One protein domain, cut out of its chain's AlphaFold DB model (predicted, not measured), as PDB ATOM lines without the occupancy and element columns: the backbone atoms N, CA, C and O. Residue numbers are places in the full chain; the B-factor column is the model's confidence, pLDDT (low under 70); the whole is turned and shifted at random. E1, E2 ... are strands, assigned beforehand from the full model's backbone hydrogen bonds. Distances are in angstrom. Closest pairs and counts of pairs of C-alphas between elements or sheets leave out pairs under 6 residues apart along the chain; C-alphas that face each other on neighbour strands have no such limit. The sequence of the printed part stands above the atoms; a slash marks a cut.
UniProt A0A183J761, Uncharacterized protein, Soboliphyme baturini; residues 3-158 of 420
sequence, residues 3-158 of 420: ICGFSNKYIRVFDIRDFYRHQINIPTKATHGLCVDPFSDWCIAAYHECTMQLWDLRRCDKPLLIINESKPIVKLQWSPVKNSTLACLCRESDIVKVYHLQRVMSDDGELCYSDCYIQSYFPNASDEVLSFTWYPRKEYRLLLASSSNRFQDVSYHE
ATOM      1  N   ILE A   3     142.444  62.829  63.790       91.56
ATOM      2  CA  ILE A   3     141.999  63.019  62.407       91.56
ATOM      3  C   ILE A   3     140.658  62.324  62.177       91.56
ATOM      4  O   ILE A   3     140.449  61.206  62.644       91.56
ATOM      5  N   CYS A   4     139.737  62.976  61.468       91.81
ATOM      6  CA  CYS A   4     138.464  62.363  61.103       91.81
ATOM      7  C   CYS A   4     137.895  62.901  59.787       91.81
ATOM      8  O   CYS A   4     138.188  64.019  59.355       91.81
ATOM      9  N   GLY A   5     137.048  62.085  59.161       92.88
ATOM     10  CA  GLY A   5     136.195  62.507  58.060       92.88
ATOM     11  C   GLY A   5     135.011  63.289  58.619       92.88
ATOM     12  O   GLY A   5     134.396  62.883  59.602       92.88
ATOM     13  N   PHE A   6     134.686  64.420  58.003       90.12
ATOM     14  CA  PHE A   6     133.636  65.325  58.448       90.12
ATOM     15  C   PHE A   6     132.661  65.615  57.303       90.12
ATOM     16  O   PHE A   6     133.043  66.111  56.238       90.12
ATOM     17  N   SER A   7     131.368  65.364  57.533       89.81
ATOM     18  CA  SER A   7     130.259  65.699  56.617       89.81
ATOM     19  C   SER A   7     130.376  65.146  55.184       89.81
ATOM     20  O   SER A   7     129.797  65.715  54.261       89.81
ATOM     21  N   ASN A   8     131.145  64.071  54.979       90.19
ATOM     22  CA  ASN A   8     131.461  63.487  53.667       90.19
ATOM     23  C   ASN A   8     132.077  64.457  52.641       90.19
ATOM     24  O   ASN A   8     131.935  64.284  51.430       90.19
ATOM     25  N   LYS A   9     132.714  65.526  53.130       93.50
ATOM     26  CA  LYS A   9     133.260  66.611  52.298       93.50
ATOM     27  C   LYS A   9     134.627  67.103  52.746       93.50
ATOM     28  O   LYS A   9     135.279  67.823  51.990       93.50
ATOM     29  N   TYR A  10     135.034  66.769  53.966       93.75
ATOM     30  CA  TYR A  10     136.283  67.245  54.534       93.75
ATOM     31  C   TYR A  10     136.984  66.150  55.324       93.75
ATOM     32  O   TYR A  10     136.327  65.353  55.992       93.75
ATOM     33  N   ILE A  11     138.310  66.178  55.327       94.88
ATOM     34  CA  ILE A  11     139.126  65.550  56.369       94.88
ATOM     35  C   ILE A  11     139.614  66.666  57.288       94.88
ATOM     36  O   ILE A  11     140.113  67.689  56.816       94.88
ATOM     37  N   ARG A  12     139.452  66.496  58.602       92.81
ATOM     38  CA  ARG A  12     139.854  67.487  59.607       92.81
ATOM     39  C   ARG A  12     140.820  66.903  60.616       92.81
ATOM     40  O   ARG A  12     140.635  65.776  61.068       92.81
ATOM     41  N   VAL A  13     141.804  67.713  61.001       92.19
ATOM     42  CA  VAL A  13     142.748  67.407  62.081       92.19
ATOM     43  C   VAL A  13     142.481  68.347  63.250       92.19
ATOM     44  O   VAL A  13     142.488  69.568  63.085       92.19
ATOM     45  N   PHE A  14     142.254  67.779  64.427       89.88
ATOM     46  CA  PHE A  14     141.977  68.490  65.673       89.88
ATOM     47  C   PHE A  14     143.138  68.327  66.658       89.88
ATOM     48  O   PHE A  14     143.675  67.225  66.820       89.88
ATOM     49  N   ASP A  15     143.502  69.404  67.353       87.19
ATOM     50  CA  ASP A  15     144.364  69.307  68.530       87.19
ATOM     51  C   ASP A  15     143.498  68.949  69.734       87.19
ATOM     52  O   ASP A  15     142.542  69.646  70.056       87.19
ATOM     53  N   ILE A  16     143.842  67.873  70.433       87.12
ATOM     54  CA  ILE A  16     143.120  67.463  71.643       87.12
ATOM     55  C   ILE A  16     143.311  68.447  72.809       87.12
ATOM     56  O   ILE A  16     142.676  68.297  73.845       87.12
ATOM     57  N   ARG A  17     144.202  69.433  72.671       88.62
ATOM     58  CA  ARG A  17     144.404  70.507  73.652       88.62
ATOM     59  C   ARG A  17     143.582  71.759  73.333       88.62
ATOM     60  O   ARG A  17     143.383  72.572  74.228       88.62
ATOM     61  N   ASP A  18     143.106  71.910  72.095       84.06
ATOM     62  CA  ASP A  18     142.276  73.034  71.644       84.06
ATOM     63  C   ASP A  18     141.105  72.518  70.794       84.06
ATOM     64  O   ASP A  18     141.183  72.388  69.573       84.06
ATOM     65  N   PHE A  19     139.991  72.218  71.464       68.88
ATOM     66  CA  PHE A  19     138.804  71.638  70.835       68.88
ATOM     67  C   PHE A  19     137.995  72.630  69.989       68.88
ATOM     68  O   PHE A  19     137.086  72.216  69.268       68.88
ATOM     69  N   TYR A  20     138.280  73.934  70.071       72.62
ATOM     70  CA  TYR A  20     137.476  74.955  69.398       72.62
ATOM     71  C   TYR A  20     137.903  75.185  67.948       72.62
ATOM     72  O   TYR A  20     137.126  75.726  67.157       72.62
ATOM     73  N   ARG A  21     139.127  74.791  67.577       79.00
ATOM     74  CA  ARG A  21     139.700  75.042  66.251       79.00
ATOM     75  C   ARG A  21     140.280  73.766  65.653       79.00
ATOM     76  O   ARG A  21     140.991  73.010  66.303       79.00
ATOM     77  N   HIS A  22     139.989  73.535  64.376       76.62
ATOM     78  CA  HIS A  22     140.702  72.526  63.600       76.62
ATOM     79  C   HIS A  22     142.043  73.109  63.145       76.62
ATOM     80  O   HIS A  22     142.115  74.278  62.767       76.62
ATOM     81  N   GLN A  23     143.094  72.296  63.169       81.94
ATOM     82  CA  GLN A  23     144.418  72.685  62.683       81.94
ATOM     83  C   GLN A  23     144.511  72.577  61.160       81.94
ATOM     84  O   GLN A  23     145.145  73.410  60.521       81.94
ATOM     85  N   ILE A  24     143.867  71.561  60.577       89.19
ATOM     86  CA  ILE A  24     143.891  71.282  59.135       89.19
ATOM     87  C   ILE A  24     142.471  70.941  58.674       89.19
ATOM     88  O   ILE A  24     141.740  70.244  59.383       89.19
ATOM     89  N   ASN A  25     142.082  71.426  57.492       92.00
ATOM     90  CA  ASN A  25     140.808  71.117  56.842       92.00
ATOM     91  C   ASN A  25     141.022  70.885  55.340       92.00
ATOM     92  O   ASN A  25     141.204  71.836  54.583       92.00
ATOM     93  N   ILE A  26     140.982  69.619  54.925       94.56
ATOM     94  CA  ILE A  26     141.225  69.169  53.550       94.56
ATOM     95  C   ILE A  26     139.875  68.961  52.854       94.56
ATOM     96  O   ILE A  26     139.102  68.119  53.318       94.56
ATOM     97  N   PRO A  27     139.548  69.686  51.768       94.00
ATOM     98  CA  PRO A  27     138.300  69.494  51.033       94.00
ATOM     99  C   PRO A  27     138.375  68.244  50.142       94.00
ATOM    100  O   PRO A  27     138.930  68.276  49.048       94.00
ATOM    101  N   THR A  28     137.796  67.130  50.594       93.75
ATOM    102  CA  THR A  28     137.742  65.879  49.822       93.75
ATOM    103  C   THR A  28     136.521  65.029  50.169       93.75
ATOM    104  O   THR A  28     136.027  65.039  51.296       93.75
ATOM    105  N   LYS A  29     136.046  64.255  49.189       94.12
ATOM    106  CA  LYS A  29     135.009  63.231  49.383       94.12
ATOM    107  C   LYS A  29     135.557  61.939  49.993       94.12
ATOM    108  O   LYS A  29     134.762  61.137  50.464       94.12
ATOM    109  N   ALA A  30     136.881  61.742  49.988       94.19
ATOM    110  CA  ALA A  30     137.567  60.566  50.524       94.19
ATOM    111  C   ALA A  30     137.464  60.498  52.058       94.19
ATOM    112  O   ALA A  30     138.410  60.794  52.776       94.19
ATOM    113  N   THR A  31     136.283  60.170  52.576       93.94
ATOM    114  CA  THR A  31     135.987  60.175  54.016       93.94
ATOM    115  C   THR A  31     135.356  58.872  54.507       93.94
ATOM    116  O   THR A  31     134.969  58.810  55.670       93.94
ATOM    117  N   HIS A  32     135.205  57.851  53.651       92.88
ATOM    118  CA  HIS A  32     134.585  56.569  54.029       92.88
ATOM    119  C   HIS A  32     135.494  55.738  54.943       92.88
ATOM    120  O   HIS A  32     135.009  54.982  55.779       92.88
ATOM    121  N   GLY A  33     136.805  55.932  54.828       93.06
ATOM    122  CA  GLY A  33     137.789  55.427  55.771       93.06
ATOM    123  C   GLY A  33     139.089  56.212  55.668       93.06
ATOM    124  O   GLY A  33     139.388  56.812  54.634       93.06
ATOM    125  N   LEU A  34     139.825  56.241  56.778       94.62
ATOM    126  CA  LEU A  34     141.061  56.996  56.957       94.62
ATOM    127  C   LEU A  34     142.070  56.133  57.708       94.62
ATOM    128  O   LEU A  34     141.718  55.496  58.700       94.62
ATOM    129  N   CYS A  35     143.324  56.154  57.272       94.75
ATOM    130  CA  CYS A  35     144.427  55.553  58.008       94.75
ATOM    131  C   CYS A  35     145.700  56.398  57.866       94.75
ATOM    132  O   CYS A  35     145.991  56.945  56.803       94.75
ATOM    133  N   VAL A  36     146.436  56.532  58.966       94.31
ATOM    134  CA  VAL A  36     147.686  57.302  59.054       94.31
ATOM    135  C   VAL A  36     148.855  56.340  58.868       94.31
ATOM    136  O   VAL A  36     148.790  55.219  59.380       94.31
ATOM    137  N   ASP A  37     149.885  56.759  58.135       94.38
ATOM    138  CA  ASP A  37     151.105  55.973  57.945       94.38
ATOM    139  C   ASP A  37     151.863  55.835  59.285       94.38
ATOM    140  O   ASP A  37     152.260  56.849  59.866       94.38
ATOM    141  N   PRO A  38     152.099  54.609  59.792       94.00
ATOM    142  CA  PRO A  38     152.843  54.373  61.031       94.00
ATOM    143  C   PRO A  38     154.283  54.897  61.013       94.00
ATOM    144  O   PRO A  38     154.871  55.091  62.075       94.00
ATOM    145  N   PHE A  39     154.858  55.104  59.826       92.94
ATOM    146  CA  PHE A  39     156.234  55.569  59.643       92.94
ATOM    147  C   PHE A  39     156.321  57.056  59.276       92.94
ATOM    148  O   PHE A  39     157.424  57.599  59.185       92.94
ATOM    149  N   SER A  40     155.184  57.724  59.063       90.19
ATOM    150  CA  SER A  40     155.130  59.134  58.682       90.19
ATOM    151  C   SER A  40     153.850  59.799  59.180       90.19
ATOM    152  O   SER A  40     152.794  59.695  58.560       90.19
ATOM    153  N   ASP A  41     153.973  60.601  60.239       86.44
ATOM    154  CA  ASP A  41     152.854  61.353  60.833       86.44
ATOM    155  C   ASP A  41     152.154  62.308  59.851       86.44
ATOM    156  O   ASP A  41     151.032  62.758  60.092       86.44
ATOM    157  N   TRP A  42     152.823  62.648  58.749       89.12
ATOM    158  CA  TRP A  42     152.322  63.579  57.746       89.12
ATOM    159  C   TRP A  42     151.618  62.882  56.584       89.12
ATOM    160  O   TRP A  42     150.921  63.557  55.839       89.12
ATOM    161  N   CYS A  43     151.780  61.569  56.408       92.00
ATOM    162  CA  CYS A  43     151.160  60.838  55.308       92.00
ATOM    163  C   CYS A  43     149.881  60.143  55.777       92.00
ATOM    164  O   CYS A  43     149.877  59.375  56.740       92.00
ATOM    165  N   ILE A  44     148.779  60.392  55.072       95.25
ATOM    166  CA  ILE A  44     147.501  59.728  55.332       95.25
ATOM    167  C   ILE A  44     146.950  59.116  54.050       95.25
ATOM    168  O   ILE A  44     147.126  59.661  52.963       95.25
ATOM    169  N   ALA A  45     146.235  58.007  54.198       96.69
ATOM    170  CA  ALA A  45     145.469  57.385  53.133       96.69
ATOM    171  C   ALA A  45     143.980  57.448  53.460       96.69
ATOM    172  O   ALA A  45     143.554  57.187  54.590       96.69
ATOM    173  N   ALA A  46     143.189  57.798  52.458       97.12
ATOM    174  CA  ALA A  46     141.759  58.005  52.567       97.12
ATOM    175  C   ALA A  46     141.052  57.412  51.349       97.12
ATOM    176  O   ALA A  46     141.645  57.363  50.276       97.12
ATOM    177  N   TYR A  47     139.791  57.001  51.465       97.12
ATOM    178  CA  TYR A  47     139.043  56.515  50.300       97.12
ATOM    179  C   TYR A  47     137.570  56.925  50.293       97.12
ATOM    180  O   TYR A  47     136.985  57.282  51.321       97.12
ATOM    181  N   HIS A  48     136.980  56.881  49.100       95.94
ATOM    182  CA  HIS A  48     135.553  57.030  48.836       95.94
ATOM    183  C   HIS A  48     135.179  56.225  47.598       95.94
ATOM    184  O   HIS A  48     135.799  56.378  46.546       95.94
ATOM    185  N   GLU A  49     134.155  55.383  47.730       95.44
ATOM    186  CA  GLU A  49     133.766  54.414  46.702       95.44
ATOM    187  C   GLU A  49     134.986  53.631  46.197       95.44
ATOM    188  O   GLU A  49     135.664  52.979  46.987       95.44
ATOM    189  N   CYS A  50     135.283  53.701  44.901       96.81
ATOM    190  CA  CYS A  50     136.389  52.991  44.271       96.81
ATOM    191  C   CYS A  50     137.704  53.787  44.254       96.81
ATOM    192  O   CYS A  50     138.692  53.309  43.708       96.81
ATOM    193  N   THR A  51     137.743  55.001  44.799       97.12
ATOM    194  CA  THR A  51     138.925  55.868  44.727       97.12
ATOM    195  C   THR A  51     139.590  55.975  46.090       97.12
ATOM    196  O   THR A  51     138.952  56.374  47.067       97.12
ATOM    197  N   MET A  52     140.894  55.700  46.150       96.88
ATOM    198  CA  MET A  52     141.735  56.068  47.287       96.88
ATOM    199  C   MET A  52     142.645  57.247  46.948       96.88
ATOM    200  O   MET A  52     143.031  57.459  45.799       96.88
ATOM    201  N   GLN A  53     142.985  58.017  47.970       96.50
ATOM    202  CA  GLN A  53     143.801  59.216  47.893       96.50
ATOM    203  C   GLN A  53     144.828  59.210  49.021       96.50
ATOM    204  O   GLN A  53     144.478  58.998  50.186       96.50
ATOM    205  N   LEU A  54     146.080  59.492  48.676       95.50
ATOM    206  CA  LEU A  54     147.149  59.764  49.628       95.50
ATOM    207  C   LEU A  54     147.327  61.270  49.782       95.50
ATOM    208  O   LEU A  54     147.310  61.996  48.793       95.50
ATOM    209  N   TRP A  55     147.532  61.736  51.008       94.25
ATOM    210  CA  TRP A  55     147.699  63.154  51.315       94.25
ATOM    211  C   TRP A  55     148.926  63.385  52.193       94.25
ATOM    212  O   TRP A  55     149.188  62.600  53.103       94.25
ATOM    213  N   ASP A  56     149.630  64.494  51.947       91.88
ATOM    214  CA  ASP A  56     150.620  65.051  52.872       91.88
ATOM    215  C   ASP A  56     149.946  66.150  53.700       91.88
ATOM    216  O   ASP A  56     149.513  67.172  53.170       91.88
ATOM    217  N   LEU A  57     149.875  65.983  55.017       92.00
ATOM    218  CA  LEU A  57     149.279  66.963  55.925       92.00
ATOM    219  C   LEU A  57     150.011  68.316  55.914       92.00
ATOM    220  O   LEU A  57     149.441  69.322  56.330       92.00
ATOM    221  N   ARG A  58     151.250  68.377  55.415       89.44
ATOM    222  CA  ARG A  58     151.993  69.636  55.240       89.44
ATOM    223  C   ARG A  58     151.608  70.363  53.950       89.44
ATOM    224  O   ARG A  58     151.823  71.568  53.852       89.44
ATOM    225  N   ARG A  59     151.046  69.646  52.970       87.75
ATOM    226  CA  ARG A  59     150.678  70.146  51.638       87.75
ATOM    227  C   ARG A  59     149.293  69.608  51.248       87.75
ATOM    228  O   ARG A  59     149.153  68.589  50.585       87.75
ATOM    229  N   CYS A  60     148.254  70.281  51.742       88.44
ATOM    230  CA  CYS A  60     146.853  69.844  51.633       88.44
ATOM    231  C   CYS A  60     146.098  70.428  50.423       88.44
ATOM    232  O   CYS A  60     144.873  70.340  50.360       88.44
ATOM    233  N   ASP A  61     146.802  71.081  49.501       89.56
ATOM    234  CA  ASP A  61     146.255  71.676  48.279       89.56
ATOM    235  C   ASP A  61     145.873  70.613  47.239       89.56
ATOM    236  O   ASP A  61     144.826  70.728  46.601       89.56
ATOM    237  N   LYS A  62     146.689  69.559  47.105       91.44
ATOM    238  CA  LYS A  62     146.449  68.419  46.210       91.44
ATOM    239  C   LYS A  62     146.826  67.085  46.873       91.44
ATOM    240  O   LYS A  62     147.746  67.058  47.689       91.44
ATOM    241  N   PRO A  63     146.152  65.971  46.531       93.06
ATOM    242  CA  PRO A  63     146.593  64.650  46.966       93.06
ATOM    243  C   PRO A  63     147.946  64.296  46.329       93.06
ATOM    244  O   PRO A  63     148.212  64.661  45.185       93.06
ATOM    245  N   LEU A  64     148.778  63.556  47.064       92.12
ATOM    246  CA  LEU A  64     150.062  63.024  46.593       92.12
ATOM    247  C   LEU A  64     149.885  61.952  45.515       92.12
ATOM    248  O   LEU A  64     150.718  61.822  44.624       92.12
ATOM    249  N   LEU A  65     148.830  61.150  45.644       93.69
ATOM    250  CA  LEU A  65     148.520  60.044  44.748       93.69
ATOM    251  C   LEU A  65     147.020  59.772  44.785       93.69
ATOM    252  O   LEU A  65     146.392  59.863  45.843       93.69
ATOM    253  N   ILE A  66     146.459  59.399  43.641       95.56
ATOM    254  CA  ILE A  66     145.082  58.923  43.518       95.56
ATOM    255  C   ILE A  66     145.133  57.565  42.820       95.56
ATOM    256  O   ILE A  66     145.668  57.470  41.719       95.56
ATOM    257  N   ILE A  67     144.566  56.533  43.445       96.38
ATOM    258  CA  ILE A  67     144.450  55.190  42.862       96.38
ATOM    259  C   ILE A  67     142.964  54.862  42.722       96.38
ATOM    260  O   ILE A  67     142.181  55.087  43.649       96.38
ATOM    261  N   ASN A  68     142.576  54.352  41.552       96.81
ATOM    262  CA  ASN A  68     141.202  53.960  41.255       96.81
ATOM    263  C   ASN A  68     141.110  52.444  41.112       96.81
ATOM    264  O   ASN A  68     141.785  51.848  40.277       96.81
ATOM    265  N   GLU A  69     140.226  51.850  41.897       95.81
ATOM    266  CA  GLU A  69     139.891  50.438  41.854       95.81
ATOM    267  C   GLU A  69     138.664  50.171  40.982       95.81
ATOM    268  O   GLU A  69     137.857  51.056  40.698       95.81
ATOM    269  N   SER A  70     138.506  48.923  40.545       94.25
ATOM    270  CA  SER A  70     137.344  48.509  39.749       94.25
ATOM    271  C   SER A  70     136.077  48.339  40.591       94.25
ATOM    272  O   SER A  70     134.968  48.464  40.073       94.25
ATOM    273  N   LYS A  71     136.234  48.068  41.891       95.94
ATOM    274  CA  LYS A  71     135.150  47.833  42.849       95.94
ATOM    275  C   LYS A  71     135.274  48.769  44.060       95.94
ATOM    276  O   LYS A  71     136.392  49.166  44.400       95.94
ATOM    277  N   PRO A  72     134.163  49.078  44.758       96.69
ATOM    278  CA  PRO A  72     134.196  49.929  45.944       96.69
ATOM    279  C   PRO A  72     135.126  49.381  47.026       96.69
ATOM    280  O   PRO A  72     135.078  48.193  47.355       96.69
ATOM    281  N   ILE A  73     135.944  50.256  47.600       97.38
ATOM    282  CA  ILE A  73     136.886  49.938  48.669       97.38
ATOM    283  C   ILE A  73     136.107  49.747  49.972       97.38
ATOM    284  O   ILE A  73     135.276  50.570  50.361       97.38
ATOM    285  N   VAL A  74     136.380  48.637  50.653       95.62
ATOM    286  CA  VAL A  74     135.773  48.268  51.939       95.62
ATOM    287  C   VAL A  74     136.726  48.557  53.087       95.62
ATOM    288  O   VAL A  74     136.286  49.010  54.142       95.62
ATOM    289  N   LYS A  75     138.024  48.308  52.894       96.25
ATOM    290  CA  LYS A  75     139.033  48.503  53.935       96.25
ATOM    291  C   LYS A  75     140.373  48.917  53.347       96.25
ATOM    292  O   LYS A  75     140.801  48.375  52.332       96.25
ATOM    293  N   LEU A  76     141.041  49.833  54.041       97.00
ATOM    294  CA  LEU A  76     142.359  50.355  53.704       97.00
ATOM    295  C   LEU A  76     143.214  50.392  54.978       97.00
ATOM    296  O   LEU A  76     142.735  50.870  56.010       97.00
ATOM    297  N   GLN A  77     144.439  49.862  54.945       96.88
ATOM    298  CA  GLN A  77     145.305  49.819  56.130       96.88
ATOM    299  C   GLN A  77     146.793  49.782  55.768       96.88
ATOM    300  O   GLN A  77     147.238  48.911  55.017       96.88
ATOM    301  N   TRP A  78     147.575  50.676  56.373       96.56
ATOM    302  CA  TRP A  78     149.037  50.661  56.303       96.56
ATOM    303  C   TRP A  78     149.639  49.458  57.028       96.56
ATOM    304  O   TRP A  78     149.127  49.030  58.068       96.56
ATOM    305  N   SER A  79     150.748  48.944  56.502       94.38
ATOM    306  CA  SER A  79     151.562  47.965  57.214       94.38
ATOM    307  C   SER A  79     152.174  48.614  58.462       94.38
ATOM    308  O   SER A  79     152.771  49.684  58.362       94.38
ATOM    309  N   PRO A  80     152.054  47.993  59.646       94.81
ATOM    310  CA  PRO A  80     152.654  48.508  60.874       94.81
ATOM    311  C   PRO A  80     154.147  48.181  60.996       94.81
ATOM    312  O   PRO A  80     154.811  48.724  61.872       94.81
ATOM    313  N   VAL A  81     154.663  47.266  60.165       92.38
ATOM    314  CA  VAL A  81     156.051  46.771  60.247       92.38
ATOM    315  C   VAL A  81     156.880  47.217  59.050       92.38
ATOM    316  O   VAL A  81     158.072  47.457  59.198       92.38
ATOM    317  N   LYS A  82     156.248  47.387  57.883       89.94
ATOM    318  CA  LYS A  82     156.933  47.741  56.644       89.94
ATOM    319  C   LYS A  82     156.563  49.143  56.179       89.94
ATOM    320  O   LYS A  82     155.383  49.451  56.016       89.94
ATOM    321  N   ASN A  83     157.577  49.968  55.935       90.25
ATOM    322  CA  ASN A  83     157.385  51.319  55.422       90.25
ATOM    323  C   ASN A  83     156.726  51.312  54.034       90.25
ATOM    324  O   ASN A  83     156.816  50.344  53.274       90.25
ATOM    325  N   SER A  84     156.028  52.404  53.719       90.94
ATOM    326  CA  SER A  84     155.495  52.670  52.376       90.94
ATOM    327  C   SER A  84     154.616  51.552  51.795       90.94
ATOM    328  O   SER A  84     154.489  51.434  50.581       90.94
ATOM    329  N   THR A  85     153.999  50.732  52.650       93.75
ATOM    330  CA  THR A  85     153.215  49.562  52.243       93.75
ATOM    331  C   THR A  85     151.772  49.713  52.706       93.75
ATOM    332  O   THR A  85     151.506  49.843  53.903       93.75
ATOM    333  N   LEU A  86     150.833  49.678  51.762       95.62
ATOM    334  CA  LEU A  86     149.408  49.911  51.992       95.62
ATOM    335  C   LEU A  86     148.591  48.741  51.447       95.62
ATOM    336  O   LEU A  86     148.736  48.391  50.286       95.62
ATOM    337  N   ALA A  87     147.699  48.159  52.246       96.31
ATOM    338  CA  ALA A  87     146.770  47.136  51.766       96.31
ATOM    339  C   ALA A  87     145.364  47.699  51.555       96.31
ATOM    340  O   ALA A  87     144.891  48.525  52.344       96.31
ATOM    341  N   CYS A  88     144.687  47.192  50.528       97.06
ATOM    342  CA  CYS A  88     143.320  47.522  50.156       97.06
ATOM    343  C   CYS A  88     142.497  46.254  49.926       97.06
ATOM    344  O   CYS A  88     142.947  45.304  49.284       97.06
ATOM    345  N   LEU A  89     141.258  46.275  50.407       96.81
ATOM    346  CA  LEU A  89     140.240  45.269  50.133       96.81
ATOM    347  C   LEU A  89     139.031  45.940  49.492       96.81
ATOM    348  O   LEU A  89     138.492  46.909  50.036       96.81
ATOM    349  N   CYS A  90     138.587  45.389  48.370       96.00
ATOM    350  CA  CYS A  90     137.380  45.813  47.672       96.00
ATOM    351  C   CYS A  90     136.191  44.901  47.997       96.00
ATOM    352  O   CYS A  90     136.358  43.770  48.448       96.00
ATOM    353  N   ARG A  91     134.976  45.399  47.754       94.06
ATOM    354  CA  ARG A  91     133.724  44.659  47.958       94.06
ATOM    355  C   ARG A  91     133.674  43.416  47.069       94.06
ATOM    356  O   ARG A  91     134.064  43.497  45.905       94.06
ATOM    357  N   GLU A  92     133.157  42.311  47.610       89.81
ATOM    358  CA  GLU A  92     132.995  41.037  46.891       89.81
ATOM    359  C   GLU A  92     134.302  40.601  46.211       89.81
ATOM    360  O   GLU A  92     134.349  40.298  45.015       89.81
ATOM    361  N   SER A  93     135.409  40.702  46.947       88.88
ATOM    362  CA  SER A  93     136.725  40.276  46.488       88.88
ATOM    363  C   SER A  93     137.264  39.188  47.403       88.88
ATOM    364  O   SER A  93     137.137  39.229  48.623       88.88
ATOM    365  N   ASP A  94     137.883  38.206  46.776       89.44
ATOM    366  CA  ASP A  94     138.664  37.128  47.365       89.44
ATOM    367  C   ASP A  94     140.161  37.482  47.476       89.44
ATOM    368  O   ASP A  94     140.962  36.657  47.930       89.44
ATOM    369  N   ILE A  95     140.529  38.708  47.082       91.44
ATOM    370  CA  ILE A  95     141.900  39.207  46.977       91.44
ATOM    371  C   ILE A  95     142.076  40.449  47.852       91.44
ATOM    372  O   ILE A  95     141.272  41.382  47.824       91.44
ATOM    373  N   VAL A  96     143.193  40.500  48.578       95.00
ATOM    374  CA  VAL A  96     143.710  41.743  49.165       95.00
ATOM    375  C   VAL A  96     144.832  42.264  48.275       95.00
ATOM    376  O   VAL A  96     145.794  41.545  48.001       95.00
ATOM    377  N   LYS A  97     144.719  43.513  47.818       95.31
ATOM    378  CA  LYS A  97     145.775  44.186  47.055       95.31
ATOM    379  C   LYS A  97     146.746  44.859  48.010       95.31
ATOM    380  O   LYS A  97     146.306  45.523  48.949       95.31
ATOM    381  N   VAL A  98     148.042  44.730  47.764       94.94
ATOM    382  CA  VAL A  98     149.085  45.437  48.511       94.94
ATOM    383  C   VAL A  98     149.830  46.355  47.555       94.94
ATOM    384  O   VAL A  98     150.306  45.907  46.519       94.94
ATOM    385  N   TYR A  99     149.917  47.636  47.901       94.81
ATOM    386  CA  TYR A  99     150.650  48.657  47.163       94.81
ATOM    387  C   TYR A  99     151.935  48.990  47.907       94.81
ATOM    388  O   TYR A  99     151.910  49.314  49.099       94.81
ATOM    389  N   HIS A 100     153.037  48.982  47.171       92.00
ATOM    390  CA  HIS A 100     154.322  49.495  47.614       92.00
ATOM    391  C   HIS A 100     154.537  50.849  46.965       92.00
ATOM    392  O   HIS A 100     154.540  50.974  45.742       92.00
ATOM    393  N   LEU A 101     154.666  51.872  47.797       92.12
ATOM    394  CA  LEU A 101     154.790  53.254  47.373       92.12
ATOM    395  C   LEU A 101     156.261  53.637  47.319       92.12
ATOM    396  O   LEU A 101     157.017  53.384  48.256       92.12
ATOM    397  N   GLN A 102     156.660  54.316  46.255       88.62
ATOM    398  CA  GLN A 102     158.012  54.824  46.109       88.62
ATOM    399  C   GLN A 102     157.969  56.298  45.729       88.62
ATOM    400  O   GLN A 102     157.163  56.736  44.909       88.62
ATOM    401  N   ARG A 103     158.841  57.088  46.355       82.88
ATOM    402  CA  ARG A 103     158.959  58.507  46.033       82.88
ATOM    403  C   ARG A 103     159.806  58.682  44.786       82.88
ATOM    404  O   ARG A 103     160.933  58.191  44.732       82.88
ATOM    405  N   VAL A 104     159.265  59.395  43.809       78.69
ATOM    406  CA  VAL A 104     159.998  59.770  42.605       78.69
ATOM    407  C   VAL A 104     160.847  60.995  42.925       78.69
ATOM    408  O   VAL A 104     160.420  61.890  43.657       78.69
ATOM    409  N   MET A 105     162.067  61.032  42.391       70.69
ATOM    410  CA  MET A 105     162.942  62.201  42.471       70.69
ATOM    411  C   MET A 105     162.397  63.296  41.540       70.69
ATOM    412  O   MET A 105     162.885  63.476  40.428       70.69
ATOM    413  N   SER A 106     161.340  63.977  41.973       69.69
ATOM    414  CA  SER A 106     160.751  65.140  41.310       69.69
ATOM    415  C   SER A 106     160.592  66.283  42.312       69.69
ATOM    416  O   SER A 106     160.404  66.047  43.508       69.69
ATOM    417  N   ASP A 107     160.647  67.527  41.830       63.78
ATOM    418  CA  ASP A 107     160.513  68.732  42.670       63.78
ATOM    419  C   ASP A 107     159.162  68.789  43.409       63.78
ATOM    420  O   ASP A 107     159.044  69.375  44.487       63.78
ATOM    421  N   ASP A 108     158.148  68.116  42.861       68.12
ATOM    422  CA  ASP A 108     156.803  68.020  43.426       68.12
ATOM    423  C   ASP A 108     156.632  66.869  44.430       68.12
ATOM    424  O   ASP A 108     155.617  66.811  45.132       68.12
ATOM    425  N   GLY A 109     157.631  65.988  44.556       68.81
ATOM    426  CA  GLY A 109     157.632  64.880  45.506       68.81
ATOM    427  C   GLY A 109     156.561  63.826  45.230       68.81
ATOM    428  O   GLY A 109     156.037  63.257  46.194       68.81
ATOM    429  N   GLU A 110     156.245  63.598  43.952       79.12
ATOM    430  CA  GLU A 110     155.240  62.635  43.485       79.12
ATOM    431  C   GLU A 110     155.561  61.195  43.923       79.12
ATOM    432  O   GLU A 110     156.719  60.814  44.131       79.12
ATOM    433  N   LEU A 111     154.511  60.384  44.067       86.19
ATOM    434  CA  LEU A 111     154.614  58.966  44.401       86.19
ATOM    435  C   LEU A 111     154.307  58.113  43.168       86.19
ATOM    436  O   LEU A 111     153.313  58.343  42.482       86.19
ATOM    437  N   CYS A 112     155.120  57.090  42.933       87.38
ATOM    438  CA  CYS A 112     154.753  55.950  42.103       87.38
ATOM    439  C   CYS A 112     154.429  54.749  42.998       87.38
ATOM    440  O   CYS A 112     154.700  54.758  44.204       87.38
ATOM    441  N   TYR A 113     153.815  53.722  42.418       91.25
ATOM    442  CA  TYR A 113     153.513  52.499  43.144       91.25
ATOM    443  C   TYR A 113     153.688  51.262  42.269       91.25
ATOM    444  O   TYR A 113     153.559  51.325  41.047       91.25
ATOM    445  N   SER A 114     153.938  50.139  42.928       89.25
ATOM    446  CA  SER A 114     153.783  48.789  42.388       89.25
ATOM    447  C   SER A 114     152.783  48.026  43.247       89.25
ATOM    448  O   SER A 114     152.713  48.268  44.455       89.25
ATOM    449  N   ASP A 115     152.020  47.111  42.661       89.88
ATOM    450  CA  ASP A 115     151.032  46.309  43.375       89.88
ATOM    451  C   ASP A 115     151.315  44.804  43.307       89.88
ATOM    452  O   ASP A 115     151.935  44.293  42.376       89.88
ATOM    453  N   CYS A 116     150.850  44.087  44.327       89.44
ATOM    454  CA  CYS A 116     150.775  42.634  44.337       89.44
ATOM    455  C   CYS A 116     149.441  42.165  44.935       89.44
ATOM    456  O   CYS A 116     148.717  42.923  45.595       89.44
ATOM    457  N   TYR A 117     149.095  40.904  44.673       90.56
ATOM    458  CA  TYR A 117     147.813  40.316  45.053       90.56
ATOM    459  C   TYR A 117     148.005  39.185  46.051       90.56
ATOM    460  O   TYR A 117     148.799  38.272  45.836       90.56
ATOM    461  N   ILE A 118     147.224  39.230  47.124       88.94
ATOM    462  CA  ILE A 118     147.144  38.169  48.119       88.94
ATOM    463  C   ILE A 118     145.816  37.451  47.918       88.94
ATOM    464  O   ILE A 118     144.762  37.958  48.305       88.94
ATOM    465  N   GLN A 119     145.888  36.279  47.293       85.19
ATOM    466  CA  GLN A 119     144.744  35.409  47.051       85.19
ATOM    467  C   GLN A 119     144.367  34.660  48.337       85.19
ATOM    468  O   GLN A 119     145.224  34.049  48.983       85.19
ATOM    469  N   SER A 120     143.087  34.686  48.709       82.62
ATOM    470  CA  SER A 120     142.572  33.817  49.771       82.62
ATOM    471  C   SER A 120     142.385  32.376  49.280       82.62
ATOM    472  O   SER A 120     142.129  32.127  48.104       82.62
ATOM    473  N   TYR A 121     142.507  31.413  50.197       80.12
ATOM    474  CA  TYR A 121     142.319  29.980  49.926       80.12
ATOM    475  C   TYR A 121     141.276  29.392  50.875       80.12
ATOM    476  O   TYR A 121     141.503  28.376  51.540       80.12
ATOM    477  N   PHE A 122     140.132  30.065  50.996       79.75
ATOM    478  CA  PHE A 122     139.017  29.500  51.742       79.75
ATOM    479  C   PHE A 122     138.472  28.261  51.001       79.75
ATOM    480  O   PHE A 122     138.433  28.254  49.772       79.75
ATOM    481  N   PRO A 123     138.070  27.184  51.706       73.12
ATOM    482  CA  PRO A 123     137.722  25.914  51.054       73.12
ATOM    483  C   PRO A 123     136.511  25.981  50.121       73.12
ATOM    484  O   PRO A 123     136.373  25.133  49.243       73.12
ATOM    485  N   ASN A 124     135.626  26.959  50.321       74.56
ATOM    486  CA  ASN A 124     134.475  27.162  49.458       74.56
ATOM    487  C   ASN A 124     134.799  28.255  48.441       74.56
ATOM    488  O   ASN A 124     135.184  29.356  48.817       74.56
ATOM    489  N   ALA A 125     134.554  27.988  47.159       68.12
ATOM    490  CA  ALA A 125     134.806  28.949  46.083       68.12
ATOM    491  C   ALA A 125     133.967  30.245  46.179       68.12
ATOM    492  O   ALA A 125     134.256  31.211  45.486       68.12
ATOM    493  N   SER A 126     132.925  30.268  47.018       77.00
ATOM    494  CA  SER A 126     132.068  31.434  47.273       77.00
ATOM    495  C   SER A 126     132.449  32.231  48.528       77.00
ATOM    496  O   SER A 126     131.726  33.151  48.902       77.00
ATOM    497  N   ASP A 127     133.509  31.843  49.238       81.44
ATOM    498  CA  ASP A 127     133.915  32.502  50.478       81.44
ATOM    499  C   ASP A 127     134.709  33.780  50.166       81.44
ATOM    500  O   ASP A 127     135.893  33.744  49.840       81.44
ATOM    501  N   GLU A 128     134.052  34.928  50.304       88.00
ATOM    502  CA  GLU A 128     134.661  36.246  50.104       88.00
ATOM    503  C   GLU A 128     135.485  36.692  51.318       88.00
ATOM    504  O   GLU A 128     135.196  36.325  52.465       88.00
ATOM    505  N   VAL A 129     136.484  37.549  51.082       92.94
ATOM    506  CA  VAL A 129     137.238  38.209  52.152       92.94
ATOM    507  C   VAL A 129     136.422  39.407  52.646       92.94
ATOM    508  O   VAL A 129     136.226  40.385  51.929       92.94
ATOM    509  N   LEU A 130     135.968  39.365  53.900       93.75
ATOM    510  CA  LEU A 130     135.230  40.471  54.525       93.75
ATOM    511  C   LEU A 130     136.149  41.534  55.129       93.75
ATOM    512  O   LEU A 130     135.788  42.707  55.223       93.75
ATOM    513  N   SER A 131     137.313  41.121  55.626       94.81
ATOM    514  CA  SER A 131     138.256  42.001  56.315       94.81
ATOM    515  C   SER A 131     139.633  41.354  56.364       94.81
ATOM    516  O   SER A 131     139.769  40.135  56.277       94.81
ATOM    517  N   PHE A 132     140.659  42.171  56.562       96.19
ATOM    518  CA  PHE A 132     142.027  41.715  56.783       96.19
ATOM    519  C   PHE A 132     142.677  42.513  57.914       96.19
ATOM    520  O   PHE A 132     142.227  43.611  58.242       96.19
ATOM    521  N   THR A 133     143.747  42.000  58.507       96.38
ATOM    522  CA  THR A 133     144.633  42.787  59.370       96.38
ATOM    523  C   THR A 133     146.073  42.351  59.184       96.38
ATOM    524  O   THR A 133     146.364  41.168  59.022       96.38
ATOM    525  N   TRP A 134     146.985  43.313  59.249       95.88
ATOM    526  CA  TRP A 134     148.413  43.042  59.295       95.88
ATOM    527  C   TRP A 134     148.810  42.349  60.594       95.88
ATOM    528  O   TRP A 134     148.257  42.640  61.661       95.88
ATOM    529  N   TYR A 135     149.817  41.480  60.517       94.25
ATOM    530  CA  TYR A 135     150.519  41.043  61.715       94.25
ATOM    531  C   TYR A 135     151.360  42.198  62.287       94.25
ATOM    532  O   TYR A 135     152.125  42.822  61.557       94.25
ATOM    533  N   PRO A 136     151.300  42.467  63.602       91.06
ATOM    534  CA  PRO A 136     151.938  43.648  64.194       91.06
ATOM    535  C   PRO A 136     153.464  43.547  64.334       91.06
ATOM    536  O   PRO A 136     154.104  44.528  64.694       91.06
ATOM    537  N   ARG A 137     154.052  42.359  64.138       90.44
ATOM    538  CA  ARG A 137     155.494  42.104  64.345       90.44
ATOM    539  C   ARG A 137     156.153  41.273  63.248       90.44
ATOM    540  O   ARG A 137     157.337  40.978  63.352       90.44
ATOM    541  N   LYS A 138     155.388  40.816  62.257       86.69
ATOM    542  CA  LYS A 138     155.901  39.982  61.170       86.69
ATOM    543  C   LYS A 138     155.627  40.692  59.865       86.69
ATOM    544  O   LYS A 138     154.473  41.009  59.579       86.69
ATOM    545  N   GLU A 139     156.687  40.928  59.111       86.31
ATOM    546  CA  GLU A 139     156.567  41.391  57.738       86.31
ATOM    547  C   GLU A 139     155.888  40.322  56.878       86.31
ATOM    548  O   GLU A 139     155.840  39.141  57.235       86.31
ATOM    549  N   TYR A 140     155.314  40.779  55.768       87.44
ATOM    550  CA  TYR A 140     154.681  39.957  54.741       87.44
ATOM    551  C   TYR A 140     153.584  38.991  55.202       87.44
ATOM    552  O   TYR A 140     153.317  37.986  54.550       87.44
ATOM    553  N   ARG A 141     152.925  39.272  56.329       91.38
ATOM    554  CA  ARG A 141     151.921  38.373  56.905       91.38
ATOM    555  C   ARG A 141     150.650  39.111  57.288       91.38
ATOM    556  O   ARG A 141     150.695  40.157  57.941       91.38
ATOM    557  N   LEU A 142     149.510  38.538  56.924       93.94
ATOM    558  CA  LEU A 142     148.188  39.061  57.239       93.94
ATOM    559  C   LEU A 142     147.279  37.955  57.769       93.94
ATOM    560  O   LEU A 142     147.471  36.771  57.504       93.94
ATOM    561  N   LEU A 143     146.257  38.370  58.506       95.12
ATOM    562  CA  LEU A 143     145.125  37.537  58.876       95.12
ATOM    563  C   LEU A 143     143.904  38.001  58.081       95.12
ATOM    564  O   LEU A 143     143.500  39.161  58.193       95.12
ATOM    565  N   LEU A 144     143.323  37.105  57.293       95.31
ATOM    566  CA  LEU A 144     142.098  37.329  56.531       95.31
ATOM    567  C   LEU A 144     140.897  36.771  57.296       95.31
ATOM    568  O   LEU A 144     141.012  35.739  57.955       95.31
ATOM    569  N   ALA A 145     139.748  37.429  57.182       94.19
ATOM    570  CA  ALA A 145     138.472  36.977  57.724       94.19
ATOM    571  C   ALA A 145     137.461  36.792  56.586       94.19
ATOM    572  O   ALA A 145     137.261  37.705  55.784       94.19
ATOM    573  N   SER A 146     136.827  35.623  56.533       92.19
ATOM    574  CA  SER A 146     135.850  35.251  55.507       92.19
ATOM    575  C   SER A 146     134.404  35.504  55.936       92.19
ATOM    576  O   SER A 146     134.094  35.515  57.132       92.19
ATOM    577  N   SER A 147     133.503  35.598  54.956       89.56
ATOM    578  CA  SER A 147     132.048  35.538  55.142       89.56
ATOM    579  C   SER A 147     131.553  34.241  55.790       89.56
ATOM    580  O   SER A 147     130.503  34.246  56.429       89.56
ATOM    581  N   SER A 148     132.332  33.157  55.729       87.50
ATOM    582  CA  SER A 148     132.023  31.879  56.383       87.50
ATOM    583  C   SER A 148     132.503  31.773  57.840       87.50
ATOM    584  O   SER A 148     132.569  30.671  58.390       87.50
ATOM    585  N   ASN A 149     132.843  32.899  58.487       87.75
ATOM    586  CA  ASN A 149     133.402  32.963  59.849       87.75
ATOM    587  C   ASN A 149     134.720  32.188  60.020       87.75
ATOM    588  O   ASN A 149     135.031  31.678  61.100       87.75
ATOM    589  N   ARG A 150     135.510  32.098  58.952       89.69
ATOM    590  CA  ARG A 150     136.845  31.498  58.974       89.69
ATOM    591  C   ARG A 150     137.912  32.574  58.983       89.69
ATOM    592  O   ARG A 150     137.764  33.612  58.340       89.69
ATOM    593  N   PHE A 151     139.009  32.281  59.669       92.88
ATOM    594  CA  PHE A 151     140.219  33.084  59.605       92.88
ATOM    595  C   PHE A 151     141.296  32.327  58.842       92.88
ATOM    596  O   PHE A 151     141.453  31.119  59.027       92.88
ATOM    597  N   GLN A 152     142.037  33.037  58.001       91.81
ATOM    598  CA  GLN A 152     143.158  32.483  57.260       91.81
ATOM    599  C   GLN A 152     144.406  33.309  57.530       91.81
ATOM    600  O   GLN A 152     144.419  34.522  57.337       91.81
ATOM    601  N   ASP A 153     145.456  32.634  57.970       92.19
ATOM    602  CA  ASP A 153     146.780  33.220  58.089       92.19
ATOM    603  C   ASP A 153     147.499  33.097  56.746       92.19
ATOM    604  O   ASP A 153     147.666  31.988  56.236       92.19
ATOM    605  N   VAL A 154     147.874  34.230  56.157       90.69
ATOM    606  CA  VAL A 154     148.479  34.284  54.828       90.69
ATOM    607  C   VAL A 154     149.814  34.999  54.909       90.69
ATOM    608  O   VAL A 154     149.931  36.069  55.506       90.69
ATOM    609  N   SER A 155     150.826  34.394  54.292       88.12
ATOM    610  CA  SER A 155     152.104  35.046  54.012       88.12
ATOM    611  C   SER A 155     152.171  35.357  52.518       88.12
ATOM    612  O   SER A 155     151.705  34.553  51.711       88.12
ATOM    613  N   TYR A 156     152.708  36.516  52.158       84.69
ATOM    614  CA  TYR A 156     153.023  36.873  50.776       84.69
ATOM    615  C   TYR A 156     154.518  37.168  50.655       84.69
ATOM    616  O   TYR A 156     155.221  37.173  51.659       84.69
ATOM    617  N   HIS A 157     155.003  37.374  49.438       75.56
ATOM    618  CA  HIS A 157     156.401  37.699  49.165       75.56
ATOM    619  C   HIS A 157     156.443  38.785  48.100       75.56
ATOM    620  O   HIS A 157     155.608  38.786  47.192       75.56
ATOM    621  N   GLU A 158     157.378  39.722  48.220       65.94
ATOM    622  CA  GLU A 158     157.457  40.854  47.291       65.94
ATOM    623  C   GLU A 158     158.387  40.572  46.126       65.94
ATOM    624  O   GLU A 158     158.087  40.947  44.997       65.94
TER     625      GLU A 158
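Overview. This is residues 3 to 158 of the 420 residues of an uncharacterized protein of Soboliphyme baturini (UniProt A0A183J761). Four small antiparallel sheets follow one another in a row, each made by the next stretch of chain, with the first strands E1, E4, E8 and E12 leading from sheet to sheet. The last three sheets form a layered pile, E8 to E11 between E4 to E7 and E12 to E14, while the small sheet E1 to E3 makes one end and meets the pile through E1 near E4. Each sheet is a meander, every strand the antiparallel neighbour of the one before, in the orders E1 E2 E3, E4 E5 E6 E7, E8 E9 E10 E11 and E12 E13 E14. The printed part has 156 residues with 14 named strands and no named helix, the class all strand. It is compact, with a radius of gyration of the C-alphas of 16.4 A and spans of 51 by 36 by 30 A.

Arrangement. One of the two four-stranded sheets holds E8, residues 73 to 78, E9, 85 to 90, E10, 95 to 103, and E11, 111 to 119; it is strongly twisted, with C-alphas up to 6.1 A off its best plane. Within hydrogen-bond range are N 77 and O 87 at 3.0 A, N 88 and O 97 at 2.8 A, and N 100 and O 114 at 2.8 A. Face to face with it is the sheet of E4, 33 to 37, E5, 40 to 48, E6, 51 to 56, and E7, 65 to 68, the parts that face each other 8.8 A centre to centre; this sheet is only just strongly twisted, with C-alphas up to 4.2 A off its best plane. Its pairs include N 35 and O 45 at 2.9 A, N 46 and O 53 at 2.9 A, and N 52 and O 67 at 2.9 A. The closest C-alphas of E4 and E8 are those of Asp 37 and Trp 78, 5.9 A. Also face to face with the sheet of E8 to E11, the parts that face each other 9.9 A centre to centre, is the sheet of E12, 129 to 134, E13, 141 to 146, and E14, 151 to 155, with N 133 and O 143 at 2.9 A and N 144 and O 152 at 2.8 A, within hydrogen-bond range. The closest C-alphas of E8 and E12 are those of Lys 75 and Ser 131, 7.0 A. The strongly twisted sheet of E1, 3 to 6, E2, 10 to 15, and E3, 18 to 27, has N 4 and O 12 at 3.0 A and N 13 and O 24 at 3.0 A. The closest C-alphas of E1 and E4 are those of Cys 4 and Leu 34, 7.3 A; E2 and E3 are each apart from E4.

Along the chain. E1 begins at C-alpha 3, (141.999, 63.019, 62.407), and E14 ends at C-alpha 155, (152.104, 35.046, 54.012). E10 is 25.8 A long, E11 25.7 A, E5 22.0 A and E3 21.3 A; E3 bends by 54 degrees at residue 24.

Size, cuts and confidence. The C-alphas farthest apart, those of Tyr 20 and Pro 123, are 52.4 A apart. The printed part has no cut, and no link is long. Mean pLDDT of the printed part is 89.9; residues 19, 106 to 109, 125 and 158 are under 70.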